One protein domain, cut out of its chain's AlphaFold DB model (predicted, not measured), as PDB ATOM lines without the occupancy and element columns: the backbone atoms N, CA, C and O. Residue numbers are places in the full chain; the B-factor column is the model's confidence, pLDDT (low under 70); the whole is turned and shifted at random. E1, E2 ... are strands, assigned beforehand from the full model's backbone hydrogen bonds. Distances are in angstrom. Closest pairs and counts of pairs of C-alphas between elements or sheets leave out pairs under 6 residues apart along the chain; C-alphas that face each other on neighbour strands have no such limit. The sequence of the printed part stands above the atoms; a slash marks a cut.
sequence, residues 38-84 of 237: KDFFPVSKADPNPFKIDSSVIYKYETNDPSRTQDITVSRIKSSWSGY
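Overview. This is residues 38 to 84 of the 237 residues of a protein of Klebsiella pneumoniae (UniProt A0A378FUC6). A long, narrow hairpin of two strands, E1 and E2, makes one half of a rod; its turn, residues 63 to 68, sticks out at one end, and a short third strand, E3, folds back beside the last residues of E2. A winding stretch with no named element, residues 38 to 55, leads into E1 and reaches the rod's other end at Lys 45. The printed part has 47 residues with three named strands, E1, E2 and E3 along the chain, no named helix, and under half of its residues in named elements. The class is all strand, and the sheet has the order E1, E2, E3, all antiparallel. The whole is only just loose, close to extended, with a radius of gyration of the C-alphas of 14.2 A and spans of 46 by 17 by 13 A.

Arrangement. After residues 38 to 55 comes E1, residues 56 to 62, an edge strand. It forms a hairpin with the inner strand E2, residues 69 to 77, antiparallel at 163 degrees. The C-alphas of Ser 56 and Ser 75 face each other at 4.1 A, and N 57 and O 74 are within hydrogen-bond range at 2.8 A. E2 and the edge strand E3, residues 80 to 82, form a second hairpin, antiparallel at 160 degrees. The C-alphas of Arg 76 and Trp 81 face each other at 4.4 A, and N 77 and O 80 are within hydrogen-bond range at 2.8 A. The pairing is staggered: E2 pairs with E1 over residues 69 to 75 and with E3 over residues 75 to 77. E1 and E3 are apart. The three strands form a meander, each the antiparallel neighbour of the one before.

Along the chain. E1 begins at C-alpha 56, (35.056, 29.009, 47.110), and is 19.8 A long. E2, the longest strand, measures 24.7 A from C-alpha 69 to C-alpha 77. E3 ends at C-alpha 82, (36.094, 19.877, 45.280).

Size, cuts and confidence. The C-alphas of Lys 45 and Ser 67 are the two farthest apart, at 46.3 A. The printed part has no cut. The link from E1 to E2 is short, that from E2 to E3 tight. No printed residue is under 70 in pLDDT.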
ATOM      1  N   LYS A  38      44.830  24.516  43.095       92.31
ATOM      2  CA  LYS A  38      46.034  24.137  43.858       92.31
ATOM      3  C   LYS A  38      47.354  24.264  43.081       92.31
ATOM      4  O   LYS A  38      48.403  24.288  43.711       92.31
ATOM      5  N   ASP A  39      47.308  24.261  41.749       92.69
ATOM      6  CA  ASP A  39      48.504  24.338  40.906       92.69
ATOM      7  C   ASP A  39      49.025  25.785  40.811       92.69
ATOM      8  O   ASP A  39      50.209  25.987  40.565       92.69
ATOM      9  N   PHE A  40      48.163  26.777  41.070       92.62
ATOM     10  CA  PHE A  40      48.503  28.206  41.085       92.62
ATOM     11  C   PHE A  40      48.649  28.789  42.492       92.62
ATOM     12  O   PHE A  40      49.396  29.740  42.693       92.62
ATOM     13  N   PHE A  41      47.971  28.194  43.474       91.88
ATOM     14  CA  PHE A  41      48.016  28.613  44.876       91.88
ATOM     15  C   PHE A  41      48.545  27.452  45.734       91.88
ATOM     16  O   PHE A  41      47.760  26.768  46.406       91.88
ATOM     17  N   PRO A  42      49.855  27.146  45.663       90.00
ATOM     18  CA  PRO A  42      50.431  26.012  46.369       90.00
ATOM     19  C   PRO A  42      50.463  26.263  47.878       90.00
ATOM     20  O   PRO A  42      50.905  27.305  48.347       90.00
ATOM     21  N   VAL A  43      50.049  25.261  48.652       89.75
ATOM     22  CA  VAL A  43      50.219  25.258  50.109       89.75
ATOM     23  C   VAL A  43      51.624  24.757  50.433       89.75
ATOM     24  O   VAL A  43      52.016  23.678  49.985       89.75
ATOM     25  N   SER A  44      52.381  25.510  51.226       89.69
ATOM     26  CA  SER A  44      53.741  25.150  51.639       89.69
ATOM     27  C   SER A  44      53.973  25.436  53.125       89.69
ATOM     28  O   SER A  44      53.121  25.992  53.804       89.69
ATOM     29  N   LYS A  45      55.141  25.069  53.667       91.81
ATOM     30  CA  LYS A  45      55.502  25.470  55.040       91.81
ATOM     31  C   LYS A  45      55.684  26.987  55.178       91.81
ATOM     32  O   LYS A  45      55.443  27.515  56.256       91.81
ATOM     33  N   ALA A  46      56.126  27.653  54.109       91.62
ATOM     34  CA  ALA A  46      56.325  29.101  54.083       91.62
ATOM     35  C   ALA A  46      54.999  29.858  53.914       91.62
ATOM     36  O   ALA A  46      54.832  30.930  54.480       91.62
ATOM     37  N   ASP A  47      54.051  29.264  53.186       87.94
ATOM     38  CA  ASP A  47      52.687  29.765  53.031       87.94
ATOM     39  C   ASP A  47      51.679  28.634  53.299       87.94
ATOM     40  O   ASP A  47      51.248  27.928  52.376       87.94
ATOM     41  N   PRO A  48      51.354  28.375  54.579       86.50
ATOM     42  CA  PRO A  48      50.489  27.261  54.954       86.50
ATOM     43  C   PRO A  48      49.009  27.537  54.672       86.50
ATOM     44  O   PRO A  48      48.212  26.599  54.609       86.50
ATOM     45  N   ASN A  49      48.624  28.807  54.503       87.81
ATOM     46  CA  ASN A  49      47.230  29.218  54.361       87.81
ATOM     47  C   ASN A  49      47.047  30.296  53.273       87.81
ATOM     48  O   ASN A  49      46.523  31.368  53.578       87.81
ATOM     49  N   PRO A  50      47.366  29.997  51.998       88.50
ATOM     50  CA  PRO A  50      47.194  30.939  50.881       88.50
ATOM     51  C   PRO A  50      45.727  31.339  50.623       88.50
ATOM     52  O   PRO A  50      45.437  32.236  49.838       88.50
ATOM     53  N   PHE A  51      44.775  30.649  51.253       88.06
ATOM     54  CA  PHE A  51      43.339  30.910  51.188       88.06
ATOM     55  C   PHE A  51      42.655  30.383  52.458       88.06
ATOM     56  O   PHE A  51      43.196  29.515  53.155       88.06
ATOM     57  N   LYS A  52      41.452  30.889  52.763       89.50
ATOM     58  CA  LYS A  52      40.666  30.464  53.934       89.50
ATOM     59  C   LYS A  52      40.148  29.029  53.765       89.50
ATOM     60  O   LYS A  52      40.159  28.462  52.669       89.50
ATOM     61  N   ILE A  53      39.712  28.413  54.865       86.25
ATOM     62  CA  ILE A  53      39.246  27.017  54.850       86.25
ATOM     63  C   ILE A  53      37.897  26.839  54.142       86.25
ATOM     64  O   ILE A  53      37.630  25.774  53.598       86.25
ATOM     65  N   ASP A  54      37.093  27.897  54.114       89.50
ATOM     66  CA  ASP A  54      35.765  28.003  53.510       89.50
ATOM     67  C   ASP A  54      35.783  28.730  52.154       89.50
ATOM     68  O   ASP A  54      34.740  29.101  51.622       89.50
ATOM     69  N   SER A  55      36.970  28.947  51.575       94.81
ATOM     70  CA  SER A  55      37.095  29.608  50.276       94.81
ATOM     71  C   SER A  55      36.401  28.824  49.163       94.81
ATOM     72  O   SER A  55      36.505  27.598  49.069       94.81
ATOM     73  N   SER A  56      35.735  29.558  48.276       96.44
ATOM     74  CA  SER A  56      35.056  29.009  47.110       96.44
ATOM     75  C   SER A  56      35.168  29.933  45.906       96.44
ATOM     76  O   SER A  56      35.230  31.151  46.061       96.44
ATOM     77  N   VAL A  57      35.114  29.349  44.716       96.88
ATOM     78  CA  VAL A  57      35.011  30.046  43.435       96.88
ATOM     79  C   VAL A  57      33.735  29.577  42.753       96.88
ATOM     80  O   VAL A  57      33.488  28.375  42.664       96.88
ATOM     81  N   ILE A  58      32.917  30.518  42.286       97.50
ATOM     82  CA  ILE A  58      31.688  30.222  41.547       97.50
ATOM     83  C   ILE A  58      31.947  30.527  40.078       97.50
ATOM     84  O   ILE A  58      32.192  31.672  39.707       97.50
ATOM     85  N   TYR A  59      31.878  29.493  39.250       97.19
ATOM     86  CA  TYR A  59      31.923  29.605  37.802       97.19
ATOM     87  C   TYR A  59      30.503  29.598  37.251       97.19
ATOM     88  O   TYR A  59      29.729  28.690  37.560       97.19
ATOM     89  N   LYS A  60      30.183  30.597  36.432       95.31
ATOM     90  CA  LYS A  60      28.907  30.700  35.726       95.31
ATOM     91  C   LYS A  60      29.149  30.492  34.241       95.31
ATOM     92  O   LYS A  60      30.028  31.142  33.675       95.31
ATOM     93  N   TYR A  61      28.397  29.585  33.634       93.44
ATOM     94  CA  TYR A  61      28.487  29.274  32.213       93.44
ATOM     95  C   TYR A  61      27.167  29.601  31.533       93.44
ATOM     96  O   TYR A  61      26.099  29.209  32.010       93.44
ATOM     97  N   GLU A  62      27.275  30.260  30.388       90.38
ATOM     98  CA  GLU A  62      26.193  30.314  29.415       90.38
ATOM     99  C   GLU A  62      25.977  28.926  28.815       90.38
ATOM    100  O   GLU A  62      26.925  28.150  28.640       90.38
ATOM    101  N   THR A  63      24.725  28.607  28.504       87.06
ATOM    102  CA  THR A  63      24.367  27.358  27.830       87.06
ATOM    103  C   THR A  63      23.720  27.650  26.481       87.06
ATOM    104  O   THR A  63      23.437  28.797  26.143       87.06
ATOM    105  N   ASN A  64      23.471  26.604  25.694       84.19
ATOM    106  CA  ASN A  64      22.754  26.739  24.423       84.19
ATOM    107  C   ASN A  64      21.299  27.202  24.608       84.19
ATOM    108  O   ASN A  64      20.660  27.590  23.635       84.19
ATOM    109  N   ASP A  65      20.774  27.138  25.833       87.50
ATOM    110  CA  ASP A  65      19.509  27.747  26.217       87.50
ATOM    111  C   ASP A  65      19.810  29.048  26.985       87.50
ATOM    112  O   ASP A  65      20.202  28.982  28.152       87.50
ATOM    113  N   PRO A  66      19.611  30.234  26.377       83.50
ATOM    114  CA  PRO A  66      19.873  31.519  27.031       83.50
ATOM    115  C   PRO A  66      19.034  31.761  28.293       83.50
ATOM    116  O   PRO A  66      19.340  32.655  29.075       83.50
ATOM    117  N   SER A  67      17.963  30.986  28.507       86.38
ATOM    118  CA  SER A  67      17.160  31.052  29.732       86.38
ATOM    119  C   SER A  67      17.753  30.238  30.889       86.38
ATOM    120  O   SER A  67      17.245  30.297  32.011       86.38
ATOM    121  N   ARG A  68      18.821  29.470  30.637       86.06
ATOM    122  CA  ARG A  68      19.455  28.578  31.609       86.06
ATOM    123  C   ARG A  68      20.953  28.830  31.661       86.06
ATOM    124  O   ARG A  68      21.682  28.529  30.720       86.06
ATOM    125  N   THR A  69      21.428  29.275  32.815       88.75
ATOM    126  CA  THR A  69      22.857  29.277  33.134       88.75
ATOM    127  C   THR A  69      23.219  28.025  33.924       88.75
ATOM    128  O   THR A  69      22.387  27.419  34.607       88.75
ATOM    129  N   GLN A  70      24.484  27.623  33.841       92.62
ATOM    130  CA  GLN A  70      25.037  26.609  34.727       92.62
ATOM    131  C   GLN A  70      25.950  27.279  35.749       92.62
ATOM    132  O   GLN A  70      26.969  27.858  35.388       92.62
ATOM    133  N   ASP A  71      25.638  27.101  37.029       95.38
ATOM    134  CA  ASP A  71      26.498  27.551  38.119       95.38
ATOM    135  C   ASP A  71      27.233  26.347  38.729       95.38
ATOM    136  O   ASP A  71      26.654  25.294  39.048       95.38
ATOM    137  N   ILE A  72      28.548  26.478  38.878       96.75
ATOM    138  CA  ILE A  72      29.408  25.480  39.509       96.75
ATOM    139  C   ILE A  72      30.249  26.152  40.573       96.75
ATOM    140  O   ILE A  72      31.114  26.972  40.280       96.75
ATOM    141  N   THR A  73      30.051  25.712  41.807       97.75
ATOM    142  CA  THR A  73      30.894  26.113  42.925       97.75
ATOM    143  C   THR A  73      32.012  25.102  43.114       97.75
ATOM    144  O   THR A  73      31.769  23.911  43.322       97.75
ATOM    145  N   VAL A  74      33.243  25.594  43.058       97.56
ATOM    146  CA  VAL A  74      34.438  24.877  43.479       97.56
ATOM    147  C   VAL A  74      34.819  25.385  44.862       97.56
ATOM    148  O   VAL A  74      35.171  26.550  45.014       97.56
ATOM    149  N   SER A  75      34.751  24.519  45.870       96.69
ATOM    150  CA  SER A  75      34.994  24.891  47.270       96.69
ATOM    151  C   SER A  75      36.167  24.124  47.845       96.69
ATOM    152  O   SER A  75      36.374  22.946  47.528       96.69
ATOM    153  N   ARG A  76      36.914  24.770  48.738       92.62
ATOM    154  CA  ARG A  76      37.873  24.073  49.584       92.62
ATOM    155  C   ARG A  76      37.114  23.284  50.649       92.62
ATOM    156  O   ARG A  76      36.268  23.812  51.359       92.62
ATOM    157  N   ILE A  77      37.422  21.997  50.751       87.38
ATOM    158  CA  ILE A  77      36.917  21.085  51.772       87.38
ATOM    159  C   ILE A  77      38.138  20.457  52.439       87.38
ATOM    160  O   ILE A  77      38.867  19.669  51.823       87.38
ATOM    161  N   LYS A  78      38.370  20.813  53.708       83.81
ATOM    162  CA  LYS A  78      39.564  20.419  54.475       83.81
ATOM    163  C   LYS A  78      40.850  20.825  53.729       83.81
ATOM    164  O   LYS A  78      41.139  22.009  53.581       83.81
ATOM    165  N   SER A  79      41.613  19.854  53.231       84.00
ATOM    166  CA  SER A  79      42.894  20.045  52.543       84.00
ATOM    167  C   SER A  79      42.797  20.027  51.012       84.00
ATOM    168  O   SER A  79      43.822  20.125  50.346       84.00
ATOM    169  N   SER A  80      41.596  19.909  50.435       88.06
ATOM    170  CA  SER A  80      41.415  19.712  48.989       88.06
ATOM    171  C   SER A  80      40.349  20.625  48.396       88.06
ATOM    172  O   SER A  80      39.437  21.056  49.093       88.06
ATOM    173  N   TRP A  81      40.448  20.899  47.099       94.12
ATOM    174  CA  TRP A  81      39.393  21.565  46.339       94.12
ATOM    175  C   TRP A  81      38.454  20.523  45.722       94.12
ATOM    176  O   TRP A  81      38.915  19.526  45.163       94.12
ATOM    177  N   SER A  82      37.146  20.757  45.807       95.00
ATOM    178  CA  SER A  82      36.094  19.877  45.280       95.00
ATOM    179  C   SER A  82      35.080  20.667  44.445       95.00
ATOM    180  O   SER A  82      35.120  21.889  44.424       95.00
ATOM    181  N   GLY A  83      34.174  19.978  43.741       95.62
ATOM    182  CA  GLY A  83      33.142  20.595  42.885       95.62
ATOM    183  C   GLY A  83      33.451  20.585  41.381       95.62
ATOM    184  O   GLY A  83      32.629  20.989  40.566       95.62
ATOM    185  N   TYR A  84      34.599  20.037  40.980       96.00
ATOM    186  CA  TYR A  84      35.081  20.064  39.594       96.00
ATOM    187  C   TYR A  84      34.332  19.159  38.594       96.00
ATOM    188  O   TYR A  84      34.480  19.326  37.384       96.00
TER     189      TYR A  84